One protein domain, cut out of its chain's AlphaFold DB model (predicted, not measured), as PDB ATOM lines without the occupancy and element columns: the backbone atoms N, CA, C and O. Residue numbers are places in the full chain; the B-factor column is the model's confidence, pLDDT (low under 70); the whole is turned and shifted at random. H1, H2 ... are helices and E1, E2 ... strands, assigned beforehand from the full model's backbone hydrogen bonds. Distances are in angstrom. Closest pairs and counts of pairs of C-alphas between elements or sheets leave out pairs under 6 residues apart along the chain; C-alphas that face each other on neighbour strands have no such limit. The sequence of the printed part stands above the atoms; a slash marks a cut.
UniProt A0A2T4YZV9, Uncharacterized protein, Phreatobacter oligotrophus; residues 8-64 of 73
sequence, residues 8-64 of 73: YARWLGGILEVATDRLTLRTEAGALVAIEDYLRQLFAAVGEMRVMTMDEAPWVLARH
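Overview. This is residues 8 to 64 of the 73 residues of an uncharacterized protein of Phreatobacter oligotrophus (UniProt A0A2T4YZV9). A small sheet of three strands, E1, E2 and E5, has the short helix H1 packed on it at its E5 side, and beyond H1 the little hairpin of E3 and E4 makes one end of a flat domain. Near the opposite end of the longest axis, the short helix H2 grazes the three-stranded sheet. The printed part has 57 residues with two named helices and five named strands, in the order E1 E2 E3 E4 H1 E5 H2; the class is mixed, helices and strands. The sheet E1 E2 E5 is mixed, in that order across it, while E3 and E4 form an antiparallel sheet of two. The whole is only just compact, close to loose, with a radius of gyration of the C-alphas of 12.2 A, and the C-alphas span 36 by 25 by 14 A.

Arrangement. In the larger sheet, E2, residues 15 to 20, is the inner strand. E1, residues 8 to 12, is an edge strand, antiparallel to E2 at 160 degrees and in a hairpin with it; N 10 and O 17 are within hydrogen-bond range at 2.9 A. E5, residues 49 to 53, is the other edge strand, parallel to E2 at 24 degrees, with N 18 and O 50 at 2.8 A. H1, residues 35 to 42, is on this sheet at a height over the sheet of 8.8 A. It is only just over E5, on which 3 of its C-alphas fall, and it runs slantwise to the strands, only just, at 32 degrees to E5 on the local plane. The closest C-alphas of H1 and E5 are those of Glu 36 and Val 51, 6.5 A apart. E3, residues 24 to 26, and E4, residues 32 to 34, form an antiparallel hairpin at 146 degrees, with N 25 and O 33 at 2.8 A. The closest C-alphas of E3 and H1 are those of Thr 24 and Ile 35, 5.0 A apart. H2, residues 58 to 62, only grazes the larger sheet with residues 58 to 60; the C-alphas of Tyr 8 and Val 60, the closest of E1 and H2, are 7.0 A apart. H1 and H2 are apart. In H1 and H2 every O i to N i+4 pair is within hydrogen-bond range.

Along the chain. E2 measures 16.0 A from first to last C-alpha, E5 13.5 A, E1 13.0 A and H1 10.5 A. H2 measures 6.2 A, and E3 and E4 6.9 A each. C-alpha 8, where E1 begins, is at (26.541, 137.024, 114.524). C-alpha 35, where H1 begins, is at (31.869, 139.734, 125.428), and C-alpha 62, where H2 ends, is at (22.241, 142.801, 104.548).

Size, cuts and confidence. The two C-alphas farthest apart, those of Gly 13 and Ala 29, are 36.4 A from each other. The printed part has no cut. The link from H1 to E5 is short, with 6 residues; the other links are tight. The mean pLDDT of the printed part is 87.6, and residues 62 to 64 are under 70.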
ATOM      1  N   TYR A   8      26.308 137.368 115.919       90.31
ATOM      2  CA  TYR A   8      26.541 137.024 114.524       90.31
ATOM      3  C   TYR A   8      28.038 137.051 114.274       90.31
ATOM      4  O   TYR A   8      28.725 137.946 114.755       90.31
ATOM      5  N   ALA A   9      28.544 136.105 113.494       91.44
ATOM      6  CA  ALA A   9      29.952 136.068 113.141       91.44
ATOM      7  C   ALA A   9      30.129 135.849 111.640       91.44
ATOM      8  O   ALA A   9      29.343 135.143 110.996       91.44
ATOM      9  N   ARG A  10      31.180 136.442 111.076       91.06
ATOM     10  CA  ARG A  10      31.658 136.124 109.731       91.06
ATOM     11  C   ARG A  10      33.175 136.164 109.680       91.06
ATOM     12  O   ARG A  10      33.815 136.918 110.404       91.06
ATOM     13  N   TRP A  11      33.727 135.372 108.773       90.00
ATOM     14  CA  TRP A  11      35.133 135.442 108.414       90.00
ATOM     15  C   TRP A  11      35.283 136.285 107.150       90.00
ATOM     16  O   TRP A  11      34.668 135.964 106.128       90.00
ATOM     17  N   LEU A  12      36.064 137.362 107.207       87.69
ATOM     18  CA  LEU A  12      36.309 138.239 106.063       87.69
ATOM     19  C   LEU A  12      37.759 138.719 106.079       87.69
ATOM     20  O   LEU A  12      38.214 139.288 107.062       87.69
ATOM     21  N   GLY A  13      38.494 138.483 104.989       88.38
ATOM     22  CA  GLY A  13      39.856 139.011 104.839       88.38
ATOM     23  C   GLY A  13      40.857 138.544 105.904       88.38
ATOM     24  O   GLY A  13      41.830 139.242 106.146       88.38
ATOM     25  N   GLY A  14      40.628 137.392 106.547       89.06
ATOM     26  CA  GLY A  14      41.483 136.892 107.633       89.06
ATOM     27  C   GLY A  14      41.096 137.378 109.034       89.06
ATOM     28  O   GLY A  14      41.759 137.011 109.998       89.06
ATOM     29  N   ILE A  15      40.016 138.155 109.148       91.94
ATOM     30  CA  ILE A  15      39.510 138.701 110.406       91.94
ATOM     31  C   ILE A  15      38.200 137.994 110.766       91.94
ATOM     32  O   ILE A  15      37.302 137.850 109.925       91.94
ATOM     33  N   LEU A  16      38.070 137.583 112.030       93.31
ATOM     34  CA  LEU A  16      36.780 137.192 112.596       93.31
ATOM     35  C   LEU A  16      36.026 138.447 113.031       93.31
ATOM     36  O   LEU A  16      36.345 139.055 114.053       93.31
ATOM     37  N   GLU A  17      35.008 138.825 112.269       93.75
ATOM     38  CA  GLU A  17      34.100 139.898 112.654       93.75
ATOM     39  C   GLU A  17      32.924 139.321 113.438       93.75
ATOM     40  O   GLU A  17      32.227 138.425 112.953       93.75
ATOM     41  N   VAL A  18      32.690 139.850 114.638       93.25
ATOM     42  CA  VAL A  18      31.593 139.454 115.520       93.25
ATOM     43  C   VAL A  18      30.715 140.660 115.814       93.25
ATOM     44  O   VAL A  18      31.187 141.660 116.344       93.25
ATOM     45  N   ALA A  19      29.430 140.551 115.497       93.44
ATOM     46  CA  ALA A  19      28.426 141.563 115.772       93.44
ATOM     47  C   ALA A  19      27.474 141.099 116.875       93.44
ATOM     48  O   ALA A  19      26.981 139.969 116.836       93.44
ATOM     49  N   THR A  20      27.193 141.968 117.841       91.94
ATOM     50  CA  THR A  20      26.342 141.627 118.985       91.94
ATOM     51  C   THR A  20      25.427 142.766 119.420       91.94
ATOM     52  O   THR A  20      25.721 143.938 119.199       91.94
ATOM     53  N   ASP A  21      24.298 142.429 120.041       90.88
ATOM     54  CA  ASP A  21      23.392 143.399 120.663       90.88
ATOM     55  C   ASP A  21      23.843 143.823 122.072       90.88
ATOM     56  O   ASP A  21      23.290 144.770 122.637       90.88
ATOM     57  N   ARG A  22      24.829 143.136 122.668       89.44
ATOM     58  CA  ARG A  22      25.308 143.415 124.031       89.44
ATOM     59  C   ARG A  22      26.814 143.225 124.146       89.44
ATOM     60  O   ARG A  22      27.350 142.183 123.800       89.44
ATOM     61  N   LEU A  23      27.487 144.202 124.751       88.62
ATOM     62  CA  LEU A  23      28.937 144.154 124.976       88.62
ATOM     63  C   LEU A  23      29.345 143.390 126.246       88.62
ATOM     64  O   LEU A  23      30.531 143.202 126.507       88.62
ATOM     65  N   THR A  24      28.376 142.945 127.048       91.62
ATOM     66  CA  THR A  24      28.624 142.193 128.283       91.62
ATOM     67  C   THR A  24      27.727 140.970 128.384       91.62
ATOM     68  O   THR A  24      26.567 140.981 127.962       91.62
ATOM     69  N   LEU A  25      28.276 139.917 128.981       87.94
ATOM     70  CA  LEU A  25      27.602 138.667 129.291       87.94
ATOM     71  C   LEU A  25      27.519 138.496 130.801       87.94
ATOM     72  O   LEU A  25      28.437 138.869 131.530       87.94
ATOM     73  N   ARG A  26      26.426 137.897 131.274       87.81
ATOM     74  CA  ARG A  26      26.332 137.428 132.654       87.81
ATOM     75  C   ARG A  26      26.606 135.931 132.671       87.81
ATOM     76  O   ARG A  26      25.896 135.174 132.019       87.81
ATOM     77  N   THR A  27      27.640 135.533 133.399       82.69
ATOM     78  CA  THR A  27      27.981 134.122 133.622       82.69
ATOM     79  C   THR A  27      26.933 133.438 134.502       82.69
ATOM     80  O   THR A  27      26.146 134.109 135.174       82.69
ATOM     81  N   GLU A  28      26.954 132.107 134.557       82.19
ATOM     82  CA  GLU A  28      26.096 131.329 135.465       82.19
ATOM     83  C   GLU A  28      26.324 131.695 136.941       82.19
ATOM     84  O   GLU A  28      25.378 131.750 137.721       82.19
ATOM     85  N   ALA A  29      27.558 132.059 137.304       86.31
ATOM     86  CA  ALA A  29      27.921 132.560 138.631       86.31
ATOM     87  C   ALA A  29      27.456 134.009 138.897       86.31
ATOM     88  O   ALA A  29      27.717 134.570 139.959       86.31
ATOM     89  N   GLY A  30      26.797 134.654 137.931       84.62
ATOM     90  CA  GLY A  30      26.267 136.009 138.057       84.62
ATOM     91  C   GLY A  30      27.275 137.128 137.780       84.62
ATOM     92  O   GLY A  30      26.865 138.291 137.750       84.62
ATOM     93  N   ALA A  31      28.548 136.814 137.523       87.06
ATOM     94  CA  ALA A  31      29.564 137.804 137.166       87.06
ATOM     95  C   ALA A  31      29.307 138.399 135.773       87.06
ATOM     96  O   ALA A  31      28.897 137.677 134.859       87.06
ATOM     97  N   LEU A  32      29.559 139.703 135.620       90.50
ATOM     98  CA  LEU A  32      29.556 140.392 134.328       90.50
ATOM     99  C   LEU A  32      30.939 140.283 133.689       90.50
ATOM    100  O   LEU A  32      31.939 140.599 134.328       90.50
ATOM    101  N   VAL A  33      30.978 139.853 132.432       91.38
ATOM    102  CA  VAL A  33      32.206 139.676 131.649       91.38
ATOM    103  C   VAL A  33      32.046 140.414 130.326       91.38
ATOM    104  O   VAL A  33      30.951 140.430 129.758       91.38
ATOM    105  N   ALA A  34      33.116 141.038 129.834       92.25
ATOM    106  CA  ALA A  34      33.112 141.630 128.505       92.25
ATOM    107  C   ALA A  34      32.969 140.526 127.451       92.25
ATOM    108  O   ALA A  34      33.627 139.486 127.517       92.25
ATOM    109  N   ILE A  35      32.096 140.738 126.469       90.12
ATOM    110  CA  ILE A  35      31.869 139.734 125.428       90.12
ATOM    111  C   ILE A  35      33.138 139.478 124.609       90.12
ATOM    112  O   ILE A  35      33.383 138.348 124.207       90.12
ATOM    113  N   GLU A  36      33.976 140.500 124.425       90.81
ATOM    114  CA  GLU A  36      35.263 140.367 123.747       90.81
ATOM    115  C   GLU A  36      36.185 139.377 124.464       90.81
ATOM    116  O   GLU A  36      36.702 138.466 123.822       90.81
ATOM    117  N   ASP A  37      36.335 139.487 125.786       91.62
ATOM    118  CA  ASP A  37      37.179 138.576 126.568       91.62
ATOM    119  C   ASP A  37      36.687 137.132 126.462       91.62
ATOM    120  O   ASP A  37      37.475 136.202 126.276       91.62
ATOM    121  N   TYR A  38      35.367 136.946 126.528       89.31
ATOM    122  CA  TYR A  38      34.742 135.639 126.358       89.31
ATOM    123  C   TYR A  38      35.015 135.053 124.963       89.31
ATOM    124  O   TYR A  38      35.414 133.895 124.833       89.31
ATOM    125  N   LEU A  39      34.850 135.857 123.909       89.06
ATOM    126  CA  LEU A  39      35.082 135.430 122.529       89.06
ATOM    127  C   LEU A  39      36.562 135.145 122.259       89.06
ATOM    128  O   LEU A  39      36.869 134.171 121.578       89.06
ATOM    129  N   ARG A  40      37.487 135.935 122.815       90.31
ATOM    130  CA  ARG A  40      38.935 135.697 122.698       90.31
ATOM    131  C   ARG A  40      39.355 134.381 123.336       90.31
ATOM    132  O   ARG A  40      40.193 133.686 122.773       90.31
ATOM    133  N   GLN A  41      38.759 134.011 124.469       90.25
ATOM    134  CA  GLN A  41      38.990 132.696 125.072       90.25
ATOM    135  C   GLN A  41      38.441 131.569 124.188       90.25
ATOM    136  O   GLN A  41      39.130 130.577 123.957       90.25
ATOM    137  N   LEU A  42      37.226 131.737 123.657       88.50
ATOM    138  CA  LEU A  42      36.577 130.731 122.813       88.50
ATOM    139  C   LEU A  42      37.296 130.531 121.467       88.50
ATOM    140  O   LEU A  42      37.409 129.410 120.976       88.50
ATOM    141  N   PHE A  43      37.799 131.614 120.883       88.44
ATOM    142  CA  PHE A  43      38.455 131.645 119.579       88.44
ATOM    143  C   PHE A  43      39.943 131.988 119.702       88.44
ATOM    144  O   PHE A  43      40.472 132.758 118.907       88.44
ATOM    145  N   ALA A  44      40.637 131.388 120.672       87.94
ATOM    146  CA  ALA A  44      42.050 131.673 120.947       87.94
ATOM    147  C   ALA A  44      42.995 131.423 119.751       87.94
ATOM    148  O   ALA A  44      44.087 131.979 119.699       87.94
ATOM    149  N   ALA A  45      42.581 130.600 118.783       87.31
ATOM    150  CA  ALA A  45      43.338 130.320 117.561       87.31
ATOM    151  C   ALA A  45      43.188 131.399 116.467       87.31
ATOM    152  O   ALA A  45      43.877 131.343 115.449       87.31
ATOM    153  N   VAL A  46      42.277 132.361 116.638       88.19
ATOM    154  CA  VAL A  46      42.050 133.441 115.675       88.19
ATOM    155  C   VAL A  46      43.043 134.571 115.931       88.19
ATOM    156  O   VAL A  46      43.047 135.166 117.005       88.19
ATOM    157  N   GLY A  47      43.864 134.883 114.926       87.44
ATOM    158  CA  GLY A  47      44.886 135.929 115.029       87.44
ATOM    159  C   GLY A  47      44.309 137.340 115.161       87.44
ATOM    160  O   GLY A  47      44.782 138.116 115.988       87.44
ATOM    161  N   GLU A  48      43.266 137.663 114.393       93.50
ATOM    162  CA  GLU A  48      42.616 138.974 114.436       93.50
ATOM    163  C   GLU A  48      41.098 138.842 114.575       93.50
ATOM    164  O   GLU A  48      40.430 138.125 113.824       93.50
ATOM    165  N   MET A  49      40.551 139.553 115.560       93.62
ATOM    166  CA  MET A  49      39.131 139.554 115.878       93.62
ATOM    167  C   MET A  49      38.649 140.983 116.067       93.62
ATOM    168  O   MET A  49      39.265 141.761 116.798       93.62
ATOM    169  N   ARG A  50      37.515 141.298 115.443       92.69
ATOM    170  CA  ARG A  50      36.839 142.583 115.572       92.69
ATOM    171  C   ARG A  50      35.443 142.367 116.132       92.69
ATOM    172  O   ARG A  50      34.598 141.770 115.471       92.69
ATOM    173  N   VAL A  51      35.205 142.885 117.330       92.19
ATOM    174  CA  VAL A  51      33.884 142.890 117.960       92.19
ATOM    175  C   VAL A  51      33.224 144.241 117.699       92.19
ATOM    176  O   VAL A  51      33.866 145.282 117.815       92.19
ATOM    177  N   MET A  52      31.958 144.220 117.303       92.75
ATOM    178  CA  MET A  52      31.168 145.400 116.967       92.75
ATOM    179  C   MET A  52      29.723 145.226 117.444       92.75
ATOM    180  O   MET A  52      29.246 144.108 117.662       92.75
ATOM    181  N   THR A  53      29.011 146.329 117.620       91.50
ATOM    182  CA  THR A  53      27.566 146.308 117.859       91.50
ATOM    183  C   THR A  53      26.814 145.964 116.570       91.50
ATOM    184  O   THR A  53      27.350 146.082 115.468       91.50
ATOM    185  N   MET A  54      25.556 145.531 116.679       88.94
ATOM    186  CA  MET A  54      24.724 145.276 115.493       88.94
ATOM    187  C   MET A  54      24.558 146.517 114.599       88.94
ATOM    188  O   MET A  54      24.515 146.369 113.379       88.94
ATOM    189  N   ASP A  55      24.525 147.717 115.183       87.50
ATOM    190  CA  ASP A  55      24.403 148.981 114.442       87.50
ATOM    191  C   ASP A  55      25.671 149.303 113.634       87.50
ATOM    192  O   ASP A  55      25.606 149.870 112.543       87.50
ATOM    193  N   GLU A  56      26.834 148.875 114.125       89.00
ATOM    194  CA  GLU A  56      28.128 149.004 113.443       89.00
ATOM    195  C   GLU A  56      28.351 147.920 112.373       89.00
ATOM    196  O   GLU A  56      29.324 147.971 111.615       89.00
ATOM    197  N   ALA A  57      27.446 146.942 112.288       88.06
ATOM    198  CA  ALA A  57      27.563 145.750 111.463       88.06
ATOM    199  C   ALA A  57      26.412 145.630 110.447       88.06
ATOM    200  O   ALA A  57      25.658 144.653 110.480       88.06
ATOM    201  N   PRO A  58      26.272 146.552 109.475       81.94
ATOM    202  CA  PRO A  58      25.157 146.537 108.520       81.94
ATOM    203  C   PRO A  58      25.084 145.245 107.687       81.94
ATOM    204  O   PRO A  58      24.026 144.887 107.176       81.94
ATOM    205  N   TRP A  59      26.181 144.486 107.600       84.81
ATOM    206  CA  TRP A  59      26.215 143.161 106.979       84.81
ATOM    207  C   TRP A  59      25.338 142.115 107.683       84.81
ATOM    208  O   TRP A  59      24.915 141.151 107.041       84.81
ATOM    209  N   VAL A  60      25.049 142.297 108.975       82.75
ATOM    210  CA  VAL A  60      24.106 141.461 109.731       82.75
ATOM    211  C   VAL A  60      22.703 141.608 109.147       82.75
ATOM    212  O   VAL A  60      22.009 140.615 108.946       82.75
ATOM    213  N   LEU A  61      22.315 142.839 108.803       72.62
ATOM    214  CA  LEU A  61      21.021 143.152 108.195       72.62
ATOM    215  C   LEU A  61      21.002 142.885 106.684       72.62
ATOM    216  O   LEU A  61      19.969 142.488 106.152       72.62
ATOM    217  N   ALA A  62      22.137 143.027 105.993       69.50
ATOM    218  CA  ALA A  62      22.241 142.801 104.548       69.50
ATOM    219  C   ALA A  62      21.971 141.342 104.131       69.50
ATOM    220  O   ALA A  62      21.499 141.082 103.028       69.50
ATOM    221  N   ARG A  63      22.218 140.364 105.014       58.62
ATOM    222  CA  ARG A  63      21.810 138.965 104.770       58.62
ATOM    223  C   ARG A  63      20.296 138.744 104.870       58.62
ATOM    224  O   ARG A  63      19.817 137.693 104.458       58.62
ATOM    225  N   HIS A  64      19.562 139.724 105.388       53.69
ATOM    226  CA  HIS A  64      18.104 139.733 105.478       53.69
ATOM    227  C   HIS A  64      17.454 140.720 104.500       53.69
ATOM    228  O   HIS A  64      16.256 140.971 104.625       53.69
TER     229      HIS A  64